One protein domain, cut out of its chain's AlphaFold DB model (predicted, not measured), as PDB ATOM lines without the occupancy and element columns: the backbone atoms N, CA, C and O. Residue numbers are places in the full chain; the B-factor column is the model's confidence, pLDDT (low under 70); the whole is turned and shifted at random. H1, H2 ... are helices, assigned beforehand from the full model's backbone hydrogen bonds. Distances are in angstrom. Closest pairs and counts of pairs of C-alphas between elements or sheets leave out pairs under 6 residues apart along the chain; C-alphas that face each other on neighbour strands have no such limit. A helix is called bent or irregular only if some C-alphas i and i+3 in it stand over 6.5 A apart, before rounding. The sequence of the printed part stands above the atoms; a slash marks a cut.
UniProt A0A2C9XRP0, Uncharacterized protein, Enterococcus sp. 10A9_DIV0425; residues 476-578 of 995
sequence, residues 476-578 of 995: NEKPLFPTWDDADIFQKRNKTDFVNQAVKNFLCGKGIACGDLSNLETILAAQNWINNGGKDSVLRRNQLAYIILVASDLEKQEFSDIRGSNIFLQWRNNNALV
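What this domain is: This is residues 476 to 578 of the 995 residues of an uncharacterized protein of Enterococcus sp. 10A9_DIV0425 (UniProt A0A2C9XRP0). Helix H1 bends into an L; hairpin H2-H3 packs on its arm H1b, and H4 packs on H3 and arm H1a. The printed part, 103 residues with four named helices in order H1 to H4, is all helix. It is compact, radius of gyration of the C-alphas 13.3 A, spans 40, 32 and 22 A.

How they stand to each other: H1, residues 487 to 508, assigned as one helix by its hydrogen bonds, is bent: C-alphas 494 and 497 are 7.9 A apart, and arms H1a, 487 to 494, and H1b, 497 to 508, stand about perpendicular, 82 degrees. H1b touches H2, residues 519 to 531, closest C-alphas Lys 504 and Thr 522, 6.0 A. H4, residues 561 to 576, touches H3, residues 534 to 551, closest C-alphas Asn 542 and Gly 564, 5.0 A. Every O i to N i+4 pair is within hydrogen-bond range in H1b, H2 and H4, 3 of 4 in H1a, 12 of 14 in H3.

Where its parts are: H1a begins at C-alpha 487 (110.237, 154.036, 115.265); H4, 23.2 A long, ends at C-alpha 576 (93.945, 155.271, 115.874). H1a and H3 are irregular: C-alphas 491 and 494 are 7.8 A apart, 535 and 538 7.4 A.

The domain as a whole: The printed part has no cut; residues 476 to 483 are among those under pLDDT 70.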
ATOM      1  N   ASN A 476      90.539 156.747 104.097       57.91
ATOM      2  CA  ASN A 476      91.756 155.928 104.131       57.91
ATOM      3  C   ASN A 476      92.245 155.511 102.725       57.91
ATOM      4  O   ASN A 476      93.161 154.704 102.595       57.91
ATOM      5  N   GLU A 477      91.652 156.091 101.676       56.16
ATOM      6  CA  GLU A 477      91.985 155.901 100.257       56.16
ATOM      7  C   GLU A 477      93.409 156.353  99.896       56.16
ATOM      8  O   GLU A 477      93.938 155.948  98.860       56.16
ATOM      9  N   LYS A 478      94.026 157.216 100.716       60.16
ATOM     10  CA  LYS A 478      95.362 157.773 100.474       60.16
ATOM     11  C   LYS A 478      96.342 157.426 101.600       60.16
ATOM     12  O   LYS A 478      95.990 157.605 102.768       60.16
ATOM     13  N   PRO A 479      97.577 156.996 101.269       68.94
ATOM     14  CA  PRO A 479      98.620 156.775 102.260       68.94
ATOM     15  C   PRO A 479      98.946 158.038 103.058       68.94
ATOM     16  O   PRO A 479      99.079 159.126 102.496       68.94
ATOM     17  N   LEU A 480      99.124 157.883 104.367       68.50
ATOM     18  CA  LEU A 480      99.611 158.940 105.245       68.50
ATOM     19  C   LEU A 480     101.139 159.056 105.166       68.50
ATOM     20  O   LEU A 480     101.854 158.071 104.941       68.50
ATOM     21  N   PHE A 481     101.661 160.258 105.421       66.06
ATOM     22  CA  PHE A 481     103.088 160.416 105.670       66.06
ATOM     23  C   PHE A 481     103.451 159.760 107.012       66.06
ATOM     24  O   PHE A 481     102.814 160.051 108.024       66.06
ATOM     25  N   PRO A 482     104.468 158.883 107.060       66.69
ATOM     26  CA  PRO A 482     104.890 158.278 108.314       66.69
ATOM     27  C   PRO A 482     105.585 159.314 109.212       66.69
ATOM     28  O   PRO A 482     106.659 159.810 108.876       66.69
ATOM     29  N   THR A 483     104.998 159.593 110.377       69.44
ATOM     30  CA  THR A 483     105.704 160.178 111.530       69.44
ATOM     31  C   THR A 483     105.440 159.313 112.757       69.44
ATOM     32  O   THR A 483     104.403 158.650 112.832       69.44
ATOM     33  N   TRP A 484     106.383 159.289 113.694       74.12
ATOM     34  CA  TRP A 484     106.354 158.379 114.834       74.12
ATOM     35  C   TRP A 484     106.912 159.039 116.097       74.12
ATOM     36  O   TRP A 484     107.840 159.845 116.031       74.12
ATOM     37  N   ASP A 485     106.359 158.658 117.247       76.06
ATOM     38  CA  ASP A 485     106.944 158.912 118.564       76.06
ATOM     39  C   ASP A 485     108.080 157.899 118.831       76.06
ATOM     40  O   ASP A 485     109.153 158.273 119.303       76.06
ATOM     41  N   ASP A 486     107.879 156.623 118.471       83.75
ATOM     42  CA  ASP A 486     108.880 155.544 118.528       83.75
ATOM     43  C   ASP A 486     108.901 154.763 117.199       83.75
ATOM     44  O   ASP A 486     107.860 154.324 116.703       83.75
ATOM     45  N   ALA A 487     110.087 154.613 116.601       84.12
ATOM     46  CA  ALA A 487     110.237 154.036 115.265       84.12
ATOM     47  C   ALA A 487     109.939 152.529 115.230       84.12
ATOM     48  O   ALA A 487     109.290 152.048 114.298       84.12
ATOM     49  N   ASP A 488     110.374 151.789 116.250       85.94
ATOM     50  CA  ASP A 488     110.299 150.329 116.279       85.94
ATOM     51  C   ASP A 488     108.844 149.884 116.459       85.94
ATOM     52  O   ASP A 488     108.332 149.051 115.706       85.94
ATOM     53  N   ILE A 489     108.128 150.513 117.395       86.12
ATOM     54  CA  ILE A 489     106.696 150.272 117.621       86.12
ATOM     55  C   ILE A 489     105.856 150.695 116.408       86.12
ATOM     56  O   ILE A 489     104.837 150.064 116.111       86.12
ATOM     57  N   PHE A 490     106.273 151.718 115.656       87.75
ATOM     58  CA  PHE A 490     105.598 152.109 114.418       87.75
ATOM     59  C   PHE A 490     105.853 151.130 113.258       87.75
ATOM     60  O   PHE A 490     104.934 150.820 112.492       87.75
ATOM     61  N   GLN A 491     107.059 150.567 113.135       85.56
ATOM     62  CA  GLN A 491     107.319 149.476 112.187       85.56
ATOM     63  C   GLN A 491     106.506 148.222 112.552       85.56
ATOM     64  O   GLN A 491     105.882 147.618 111.680       85.56
ATOM     65  N   LYS A 492     106.403 147.893 113.846       88.75
ATOM     66  CA  LYS A 492     105.602 146.773 114.376       88.75
ATOM     67  C   LYS A 492     104.094 147.061 114.495       88.75
ATOM     68  O   LYS A 492     103.379 146.304 115.149       88.75
ATOM     69  N   ARG A 493     103.555 148.100 113.838       87.19
ATOM     70  CA  ARG A 493     102.115 148.461 113.881       87.19
ATOM     71  C   ARG A 493     101.154 147.337 113.463       87.19
ATOM     72  O   ARG A 493     100.005 147.330 113.895       87.19
ATOM     73  N   ASN A 494     101.620 146.344 112.703       86.06
ATOM     74  CA  ASN A 494     100.864 145.125 112.379       86.06
ATOM     75  C   ASN A 494     100.646 144.169 113.576       86.06
ATOM     76  O   ASN A 494      99.855 143.237 113.469       86.06
ATOM     77  N   LYS A 495     101.320 144.385 114.713       90.62
ATOM     78  CA  LYS A 495     101.140 143.631 115.968       90.62
ATOM     79  C   LYS A 495     100.134 144.275 116.926       90.62
ATOM     80  O   LYS A 495      99.854 143.691 117.969       90.62
ATOM     81  N   THR A 496      99.581 145.447 116.595       89.88
ATOM     82  CA  THR A 496      98.803 146.293 117.524       89.88
ATOM     83  C   THR A 496      97.692 145.543 118.263       89.88
ATOM     84  O   THR A 496      97.638 145.642 119.483       89.88
ATOM     85  N   ASP A 497      96.879 144.713 117.598       88.62
ATOM     86  CA  ASP A 497      95.813 143.956 118.280       88.62
ATOM     87  C   ASP A 497      96.335 142.896 119.268       88.62
ATOM     88  O   ASP A 497      95.728 142.659 120.313       88.62
ATOM     89  N   PHE A 498      97.495 142.291 118.995       91.31
ATOM     90  CA  PHE A 498      98.151 141.380 119.938       91.31
ATOM     91  C   PHE A 498      98.761 142.149 121.122       91.31
ATOM     92  O   PHE A 498      98.646 141.715 122.270       91.31
ATOM     93  N   VAL A 499      99.322 143.339 120.876       91.88
ATOM     94  CA  VAL A 499      99.766 144.253 121.942       91.88
ATOM     95  C   VAL A 499      98.584 144.696 122.811       91.88
ATOM     96  O   VAL A 499      98.694 144.683 124.036       91.88
ATOM     97  N   ASN A 500      97.429 145.004 122.212       91.81
ATOM     98  CA  ASN A 500      96.201 145.343 122.936       91.81
ATOM     99  C   ASN A 500      95.769 144.198 123.861       91.81
ATOM    100  O   ASN A 500      95.483 144.437 125.031       91.81
ATOM    101  N   GLN A 501      95.790 142.949 123.379       90.44
ATOM    102  CA  GLN A 501      95.507 141.769 124.203       90.44
ATOM    103  C   GLN A 501      96.527 141.595 125.340       90.44
ATOM    104  O   GLN A 501      96.136 141.318 126.474       90.44
ATOM    105  N   ALA A 502      97.823 141.804 125.083       91.19
ATOM    106  CA  ALA A 502      98.863 141.728 126.110       91.19
ATOM    107  C   ALA A 502      98.694 142.806 127.201       91.19
ATOM    108  O   ALA A 502      98.757 142.488 128.391       91.19
ATOM    109  N   VAL A 503      98.410 144.053 126.810       91.31
ATOM    110  CA  VAL A 503      98.113 145.163 127.730       91.31
ATOM    111  C   VAL A 503      96.827 144.893 128.514       91.31
ATOM    112  O   VAL A 503      96.841 144.985 129.739       91.31
ATOM    113  N   LYS A 504      95.741 144.476 127.852       89.94
ATOM    114  CA  LYS A 504      94.461 144.119 128.489       89.94
ATOM    115  C   LYS A 504      94.656 143.036 129.556       89.94
ATOM    116  O   LYS A 504      94.270 143.245 130.703       89.94
ATOM    117  N   ASN A 505      95.360 141.950 129.224       89.25
ATOM    118  CA  ASN A 505      95.686 140.863 130.155       89.25
ATOM    119  C   ASN A 505      96.544 141.325 131.348       89.25
ATOM    120  O   ASN A 505      96.344 140.859 132.471       89.25
ATOM    121  N   PHE A 506      97.475 142.262 131.146       91.31
ATOM    122  CA  PHE A 506      98.232 142.864 132.246       91.31
ATOM    123  C   PHE A 506      97.353 143.722 133.162       91.31
ATOM    124  O   PHE A 506      97.454 143.596 134.381       91.31
ATOM    125  N   LEU A 507      96.464 144.548 132.603       88.19
ATOM    126  CA  LEU A 507      95.533 145.368 133.384       88.19
ATOM    127  C   LEU A 507      94.562 144.487 134.194       88.19
ATOM    128  O   LEU A 507      94.375 144.749 135.385       88.19
ATOM    129  N   CYS A 508      94.060 143.383 133.619       87.25
ATOM    130  CA  CYS A 508      93.341 142.336 134.361       87.25
ATOM    131  C   CYS A 508      94.164 141.841 135.566       87.25
ATOM    132  O   CYS A 508      93.686 141.829 136.698       87.25
ATOM    133  N   GLY A 509      95.437 141.490 135.335       83.88
ATOM    134  CA  GLY A 509      96.380 141.039 136.366       83.88
ATOM    135  C   GLY A 509      96.764 142.101 137.409       83.88
ATOM    136  O   GLY A 509      97.408 141.772 138.404       83.88
ATOM    137  N   LYS A 510      96.368 143.366 137.215       82.31
ATOM    138  CA  LYS A 510      96.460 144.453 138.207       82.31
ATOM    139  C   LYS A 510      95.111 144.802 138.852       82.31
ATOM    140  O   LYS A 510      95.022 145.812 139.543       82.31
ATOM    141  N   GLY A 511      94.088 143.963 138.671       77.94
ATOM    142  CA  GLY A 511      92.773 144.112 139.302       77.94
ATOM    143  C   GLY A 511      91.861 145.144 138.636       77.94
ATOM    144  O   GLY A 511      90.886 145.574 139.246       77.94
ATOM    145  N   ILE A 512      92.163 145.561 137.403       78.38
ATOM    146  CA  ILE A 512      91.304 146.465 136.631       78.38
ATOM    147  C   ILE A 512      90.229 145.638 135.926       78.38
ATOM    148  O   ILE A 512      90.534 144.622 135.301       78.38
ATOM    149  N   ALA A 513      88.975 146.088 136.001       73.56
ATOM    150  CA  ALA A 513      87.871 145.481 135.267       73.56
ATOM    151  C   ALA A 513      88.158 145.532 133.755       73.56
ATOM    152  O   ALA A 513      88.300 146.609 133.180       73.56
ATOM    153  N   CYS A 514      88.290 144.356 133.139       68.25
ATOM    154  CA  CYS A 514      88.849 144.208 131.795       68.25
ATOM    155  C   CYS A 514      88.007 143.334 130.847       68.25
ATOM    156  O   CYS A 514      88.457 143.035 129.739       68.25
ATOM    157  N   GLY A 515      86.808 142.911 131.261       61.81
ATOM    158  CA  GLY A 515      85.875 142.194 130.385       61.81
ATOM    159  C   GLY A 515      85.524 143.051 129.169       61.81
ATOM    160  O   GLY A 515      85.255 144.237 129.323       61.81
ATOM    161  N   ASP A 516      85.611 142.462 127.975       69.25
ATOM    162  CA  ASP A 516      85.141 142.981 126.680       69.25
ATOM    163  C   ASP A 516      85.563 144.397 126.239       69.25
ATOM    164  O   ASP A 516      85.201 144.803 125.142       69.25
ATOM    165  N   LEU A 517      86.459 145.071 126.980       79.81
ATOM    166  CA  LEU A 517      87.058 146.359 126.594       79.81
ATOM    167  C   LEU A 517      87.513 146.363 125.128       79.81
ATOM    168  O   LEU A 517      88.329 145.520 124.726       79.81
ATOM    169  N   SER A 518      87.046 147.347 124.369       85.69
ATOM    170  CA  SER A 518      87.534 147.667 123.030       85.69
ATOM    171  C   SER A 518      88.997 148.135 123.042       85.69
ATOM    172  O   SER A 518      89.602 148.379 124.093       85.69
ATOM    173  N   ASN A 519      89.576 148.312 121.851       86.31
ATOM    174  CA  ASN A 519      90.918 148.874 121.689       86.31
ATOM    175  C   ASN A 519      91.032 150.282 122.320       86.31
ATOM    176  O   ASN A 519      92.013 150.571 123.006       86.31
ATOM    177  N   LEU A 520      90.010 151.138 122.173       85.69
ATOM    178  CA  LEU A 520      89.963 152.473 122.789       85.69
ATOM    179  C   LEU A 520      89.853 152.403 124.321       85.69
ATOM    180  O   LEU A 520      90.613 153.063 125.028       85.69
ATOM    181  N   GLU A 521      88.959 151.573 124.856       87.75
ATOM    182  CA  GLU A 521      88.797 151.431 126.310       87.75
ATOM    183  C   GLU A 521      90.035 150.814 126.972       87.75
ATOM    184  O   GLU A 521      90.397 151.200 128.081       87.75
ATOM    185  N   THR A 522      90.742 149.916 126.277       87.25
ATOM    186  CA  THR A 522      92.017 149.343 126.737       87.25
ATOM    187  C   THR A 522      93.104 150.420 126.868       87.25
ATOM    188  O   THR A 522      93.838 150.435 127.859       87.25
ATOM    189  N   ILE A 523      93.176 151.368 125.926       87.38
ATOM    190  CA  ILE A 523      94.064 152.542 126.002       87.38
ATOM    191  C   ILE A 523      93.681 153.444 127.180       87.38
ATOM    192  O   ILE A 523      94.546 153.828 127.971       87.38
ATOM    193  N   LEU A 524      92.392 153.770 127.320       86.94
ATOM    194  CA  LEU A 524      91.898 154.632 128.397       86.94
ATOM    195  C   LEU A 524      92.149 154.003 129.777       86.94
ATOM    196  O   LEU A 524      92.613 154.692 130.686       86.94
ATOM    197  N   ALA A 525      91.942 152.693 129.926       87.00
ATOM    198  CA  ALA A 525      92.263 151.943 131.138       87.00
ATOM    199  C   ALA A 525      93.773 151.955 131.449       87.00
ATOM    200  O   ALA A 525      94.160 152.195 132.596       87.00
ATOM    201  N   ALA A 526      94.630 151.771 130.437       87.88
ATOM    202  CA  ALA A 526      96.082 151.848 130.589       87.88
ATOM    203  C   ALA A 526      96.542 153.246 131.046       87.88
ATOM    204  O   ALA A 526      97.312 153.372 132.001       87.88
ATOM    205  N   GLN A 527      96.030 154.307 130.414       87.12
ATOM    206  CA  GLN A 527      96.376 155.688 130.755       87.12
ATOM    207  C   GLN A 527      95.846 156.091 132.142       87.12
ATOM    208  O   GLN A 527      96.558 156.738 132.911       87.12
ATOM    209  N   ASN A 528      94.643 155.644 132.513       87.38
ATOM    210  CA  ASN A 528      94.079 155.831 133.851       87.38
ATOM    211  C   ASN A 528      94.944 155.130 134.924       87.38
ATOM    212  O   ASN A 528      95.273 155.725 135.949       87.38
ATOM    213  N   TRP A 529      95.416 153.903 134.669       87.81
ATOM    214  CA  TRP A 529      96.310 153.185 135.587       87.81
ATOM    215  C   TRP A 529      97.692 153.843 135.752       87.81
ATOM    216  O   TRP A 529      98.229 153.848 136.866       87.81
ATOM    217  N   ILE A 530      98.248 154.437 134.688       84.25
ATOM    218  CA  ILE A 530      99.468 155.264 134.751       84.25
ATOM    219  C   ILE A 530      99.232 156.496 135.633       84.25
ATOM    220  O   ILE A 530     100.004 156.740 136.565       84.25
ATOM    221  N   ASN A 531      98.158 157.248 135.376       81.56
ATOM    222  CA  ASN A 531      97.835 158.481 136.100       81.56
ATOM    223  C   ASN A 531      97.593 158.211 137.596       81.56
ATOM    224  O   ASN A 531      98.168 158.883 138.455       81.56
ATOM    225  N   ASN A 532      96.868 157.136 137.917       85.25
ATOM    226  CA  ASN A 532      96.644 156.650 139.284       85.25
ATOM    227  C   ASN A 532      97.897 156.017 139.930       85.25
ATOM    228  O   ASN A 532      97.797 155.346 140.960       85.25
ATOM    229  N   GLY A 533      99.080 156.171 139.324       77.19
ATOM    230  CA  GLY A 533     100.374 155.861 139.929       77.19
ATOM    231  C   GLY A 533     100.943 156.979 140.796       77.19
ATOM    232  O   GLY A 533     101.791 156.708 141.642       77.19
ATOM    233  N   GLY A 534     100.501 158.230 140.619       81.19
ATOM    234  CA  GLY A 534     101.070 159.371 141.338       81.19
ATOM    235  C   GLY A 534     102.587 159.459 141.130       81.19
ATOM    236  O   GLY A 534     103.047 159.669 140.008       81.19
ATOM    237  N   LYS A 535     103.370 159.243 142.197       75.62
ATOM    238  CA  LYS A 535     104.845 159.199 142.133       75.62
ATOM    239  C   LYS A 535     105.380 158.045 141.275       75.62
ATOM    240  O   LYS A 535     106.394 158.216 140.611       75.62
ATOM    241  N   ASP A 536     104.664 156.924 141.217       82.81
ATOM    242  CA  ASP A 536     105.063 155.738 140.450       82.81
ATOM    243  C   ASP A 536     104.584 155.792 138.987       82.81
ATOM    244  O   ASP A 536     104.731 154.821 138.249       82.81
ATOM    245  N   SER A 537     103.987 156.904 138.540       72.94
ATOM    246  CA  SER A 537     103.427 157.039 137.184       72.94
ATOM    247  C   SER A 537     104.466 156.837 136.070       72.94
ATOM    248  O   SER A 537     104.134 156.270 135.029       72.94
ATOM    249  N   VAL A 538     105.729 157.217 136.292       72.75
ATOM    250  CA  VAL A 538     106.845 156.934 135.368       72.75
ATOM    251  C   VAL A 538     107.156 155.433 135.334       72.75
ATOM    252  O   VAL A 538     107.155 154.825 134.268       72.75
ATOM    253  N   LEU A 539     107.306 154.799 136.503       81.12
ATOM    254  CA  LEU A 539     107.551 153.356 136.615       81.12
ATOM    255  C   LEU A 539     106.421 152.527 135.976       81.12
ATOM    256  O   LEU A 539     106.693 151.573 135.250       81.12
ATOM    257  N   ARG A 540     105.156 152.907 136.194       86.81
ATOM    258  CA  ARG A 540     103.983 152.267 135.572       86.81
ATOM    259  C   ARG A 540     103.982 152.416 134.053       86.81
ATOM    260  O   ARG A 540     103.720 151.447 133.344       86.81
ATOM    261  N   ARG A 541     104.323 153.603 133.542       87.12
ATOM    262  CA  ARG A 541     104.470 153.853 132.101       87.12
ATOM    263  C   ARG A 541     105.548 152.959 131.491       87.12
ATOM    264  O   ARG A 541     105.277 152.308 130.489       87.12
ATOM    265  N   ASN A 542     106.704 152.838 132.142       84.88
ATOM    266  CA  ASN A 542     107.782 151.954 131.694       84.88
ATOM    267  C   ASN A 542     107.383 150.469 131.768       84.88
ATOM    268  O   ASN A 542     107.698 149.712 130.857       84.88
ATOM    269  N   GLN A 543     106.630 150.040 132.790       87.88
ATOM    270  CA  GLN A 543     106.096 148.670 132.854       87.88
ATOM    271  C   GLN A 543     105.163 148.357 131.673       87.88
ATOM    272  O   GLN A 543     105.286 147.291 131.072       87.88
ATOM    273  N   LEU A 544     104.282 149.286 131.288       89.94
ATOM    274  CA  LEU A 544     103.448 149.134 130.090       89.94
ATOM    275  C   LEU A 544     104.269 149.192 128.794       89.94
ATOM    276  O   LEU A 544     104.052 148.365 127.915       89.94
ATOM    277  N   ALA A 545     105.242 150.097 128.685       88.06
ATOM    278  CA  ALA A 545     106.128 150.189 127.525       88.06
ATOM    279  C   ALA A 545     106.946 148.904 127.303       88.06
ATOM    280  O   ALA A 545     107.085 148.444 126.173       88.06
ATOM    281  N   TYR A 546     107.410 148.263 128.378       87.44
ATOM    282  CA  TYR A 546     108.088 146.968 128.318       87.44
ATOM    283  C   TYR A 546     107.171 145.859 127.781       87.44
ATOM    284  O   TYR A 546     107.589 145.047 126.957       87.44
ATOM    285  N   ILE A 547     105.902 145.840 128.200       89.62
ATOM    286  CA  ILE A 547     104.898 144.892 127.692       89.62
ATOM    287  C   ILE A 547     104.601 145.164 126.213       89.62
ATOM    288  O   ILE A 547     104.510 144.221 125.432       89.62
ATOM    289  N   ILE A 548     104.509 146.437 125.820       88.94
ATOM    290  CA  ILE A 548     104.299 146.871 124.433       88.94
ATOM    291  C   ILE A 548     105.465 146.437 123.527       88.94
ATOM    292  O   ILE A 548     105.213 145.857 122.472       88.94
ATOM    293  N   LEU A 549     106.722 146.631 123.945       89.12
ATOM    294  CA  LEU A 549     107.911 146.133 123.235       89.12
ATOM    295  C   LEU A 549     107.885 144.607 123.083       89.12
ATOM    296  O   LEU A 549     107.958 144.092 121.968       89.12
ATOM    297  N   VAL A 550     107.729 143.876 124.193       88.44
ATOM    298  CA  VAL A 550     107.781 142.403 124.194       88.44
ATOM    299  C   VAL A 550     106.633 141.794 123.379       88.44
ATOM    300  O   VAL A 550     106.845 140.804 122.684       88.44
ATOM    301  N   ALA A 551     105.439 142.392 123.398       91.44
ATOM    302  CA  ALA A 551     104.317 141.971 122.556       91.44
ATOM    303  C   ALA A 551     104.448 142.413 121.079       91.44
ATOM    304  O   ALA A 551     103.722 141.915 120.224       91.44
ATOM    305  N   SER A 552     105.387 143.305 120.752       88.50
ATOM    306  CA  SER A 552     105.710 143.703 119.371       88.50
ATOM    307  C   SER A 552     106.794 142.819 118.723       88.50
ATOM    308  O   SER A 552     107.295 143.134 117.640       88.50
ATOM    309  N   ASP A 553     107.180 141.715 119.373       88.31
ATOM    310  CA  ASP A 553     108.343 140.884 119.032       88.31
ATOM    311  C   ASP A 553     109.637 141.714 118.910       88.31
ATOM    312  O   ASP A 553     110.347 141.651 117.902       88.31
ATOM    313  N   LEU A 554     109.901 142.563 119.906       86.19
ATOM    314  CA  LEU A 554     111.147 143.320 120.059       86.19
ATOM    315  C   LEU A 554     111.918 142.826 121.292       86.19
ATOM    316  O   LEU A 554     111.340 142.260 122.224       86.19
ATOM    317  N   GLU A 555     113.237 143.016 121.283       79.38
ATOM    318  CA  GLU A 555     114.111 142.499 122.337       79.38
ATOM    319  C   GLU A 555     113.902 143.185 123.694       79.38
ATOM    320  O   GLU A 555     113.456 144.328 123.802       79.38
ATOM    321  N   LYS A 556     114.276 142.471 124.762       64.94
ATOM    322  CA  LYS A 556     114.196 142.930 126.156       64.94
ATOM    323  C   LYS A 556     115.344 143.888 126.515       64.94
ATOM    324  O   LYS A 556     116.075 143.644 127.470       64.94
ATOM    325  N   GLN A 557     115.498 144.960 125.746       65.94
ATOM    326  CA  GLN A 557     116.468 146.022 126.017       65.94
ATOM    327  C   GLN A 557     116.008 146.895 127.199       65.94
ATOM    328  O   GLN A 557     114.810 147.133 127.371       65.94
ATOM    329  N   GLU A 558     116.945 147.415 127.996       71.56
ATOM    330  CA  GLU A 558     116.648 148.536 128.896       71.56
ATOM    331  C   GLU A 558     116.435 149.826 128.086       71.56
ATOM    332  O   GLU A 558     117.061 150.042 127.048       71.56
ATOM    333  N   PHE A 559     115.537 150.698 128.547       76.19
ATOM    334  CA  PHE A 559     115.196 151.945 127.862       76.19
ATOM    335  C   PHE A 559     114.931 153.082 128.855       76.19
ATOM    336  O   PHE A 559     114.552 152.854 130.001       76.19
ATOM    337  N   SER A 560     115.125 154.323 128.402       80.75
ATOM    338  CA  SER A 560     114.903 155.526 129.211       80.75
ATOM    339  C   SER A 560     113.417 155.869 129.360       80.75
ATOM    340  O   SER A 560     112.611 155.555 128.487       80.75
ATOM    341  N   ASP A 561     113.061 156.616 130.411       72.19
ATOM    342  CA  ASP A 561     111.698 157.133 130.655       72.19
ATOM    343  C   ASP A 561     111.112 157.915 129.461       72.19
ATOM    344  O   ASP A 561     109.895 157.969 129.260       72.19
ATOM    345  N   ILE A 562     111.991 158.513 128.647       67.50
ATOM    346  CA  ILE A 562     111.642 159.211 127.406       67.50
ATOM    347  C   ILE A 562     111.184 158.191 126.356       67.50
ATOM    348  O   ILE A 562     110.042 158.264 125.909       67.50
ATOM    349  N   ARG A 563     112.003 157.177 126.029       81.62
ATOM    350  CA  ARG A 563     111.600 156.112 125.087       81.62
ATOM    351  C   ARG A 563     110.387 155.336 125.612       81.62
ATOM    352  O   ARG A 563     109.470 155.071 124.848       81.62
ATOM    353  N   GLY A 564     110.302 155.079 126.920       75.75
ATOM    354  CA  GLY A 564     109.126 154.482 127.566       75.75
ATOM    355  C   GLY A 564     107.845 155.311 127.401       75.75
ATOM    356  O   GLY A 564     106.756 154.760 127.240       75.75
ATOM    357  N   SER A 565     107.960 156.641 127.368       72.56
ATOM    358  CA  SER A 565     106.840 157.526 127.033       72.56
ATOM    359  C   SER A 565     106.472 157.449 125.553       72.56
ATOM    360  O   SER A 565     105.294 157.307 125.229       72.56
ATOM    361  N   ASN A 566     107.466 157.475 124.669       75.56
ATOM    362  CA  ASN A 566     107.274 157.418 123.223       75.56
ATOM    363  C   ASN A 566     106.654 156.088 122.762       75.56
ATOM    364  O   ASN A 566     105.707 156.102 121.985       75.56
ATOM    365  N   ILE A 567     107.103 154.952 123.307       80.50
ATOM    366  CA  ILE A 567     106.532 153.612 123.075       80.50
ATOM    367  C   ILE A 567     105.029 153.586 123.395       80.50
ATOM    368  O   ILE A 567     104.225 153.083 122.606       80.50
ATOM    369  N   PHE A 568     104.632 154.147 124.544       82.62
ATOM    370  CA  PHE A 568     103.229 154.197 124.961       82.62
ATOM    371  C   PHE A 568     102.384 155.097 124.043       82.62
ATOM    372  O   PHE A 568     101.276 154.720 123.653       82.62
ATOM    373  N   LEU A 569     102.913 156.267 123.668       79.75
ATOM    374  CA  LEU A 569     102.253 157.183 122.735       79.75
ATOM    375  C   LEU A 569     102.120 156.559 121.338       79.75
ATOM    376  O   LEU A 569     101.032 156.599 120.765       79.75
ATOM    377  N   GLN A 570     103.160 155.890 120.834       86.00
ATOM    378  CA  GLN A 570     103.126 155.233 119.531       86.00
ATOM    379  C   GLN A 570     102.121 154.080 119.488       86.00
ATOM    380  O   GLN A 570     101.379 153.964 118.518       86.00
ATOM    381  N   TRP A 571     102.035 153.253 120.533       92.00
ATOM    382  CA  TRP A 571     101.033 152.183 120.610       92.00
ATOM    383  C   TRP A 571      99.591 152.724 120.592       92.00
ATOM    384  O   TRP A 571      98.734 152.189 119.881       92.00
ATOM    385  N   ARG A 572      99.324 153.831 121.299       88.00
ATOM    386  CA  ARG A 572      98.046 154.558 121.195       88.00
ATOM    387  C   ARG A 572      97.812 155.067 119.768       88.00
ATOM    388  O   ARG A 572      96.714 154.907 119.242       88.00
ATOM    389  N   ASN A 573      98.817 155.677 119.141       86.12
ATOM    390  CA  ASN A 573      98.679 156.234 117.794       86.12
ATOM    391  C   ASN A 573      98.423 155.126 116.759       86.12
ATOM    392  O   ASN A 573      97.525 155.269 115.937       86.12
ATOM    393  N   ASN A 574      99.136 153.996 116.841       87.69
ATOM    394  CA  ASN A 574      98.943 152.829 115.975       87.69
ATOM    395  C   ASN A 574      97.488 152.331 115.989       87.69
ATOM    396  O   ASN A 574      96.968 151.964 114.942       87.69
ATOM    397  N   ASN A 575      96.820 152.358 117.150       87.88
ATOM    398  CA  ASN A 575      95.405 151.996 117.282       87.88
ATOM    399  C   ASN A 575      94.468 152.954 116.529       87.88
ATOM    400  O   ASN A 575      93.567 152.505 115.829       87.88
ATOM    401  N   ALA A 576      94.705 154.265 116.624       84.81
ATOM    402  CA  ALA A 576      93.945 155.271 115.874       84.81
ATOM    403  C   ALA A 576      94.244 155.265 114.359       84.81
ATOM    404  O   ALA A 576      93.518 155.883 113.583       84.81
ATOM    405  N   LEU A 577      95.324 154.594 113.949       83.50
ATOM    406  CA  LEU A 577      95.816 154.510 112.573       83.50
ATOM    407  C   LEU A 577      95.576 153.128 111.928       83.50
ATOM    408  O   LEU A 577      96.071 152.862 110.831       83.50
ATOM    409  N   VAL A 578      94.799 152.248 112.571       82.31
ATOM    410  CA  VAL A 578      94.354 150.977 111.976       82.31
ATOM    411  C   VAL A 578      93.554 151.257 110.697       82.31
ATOM    412  O   VAL A 578      92.663 152.100 110.676       82.31
TER     413      VAL A 578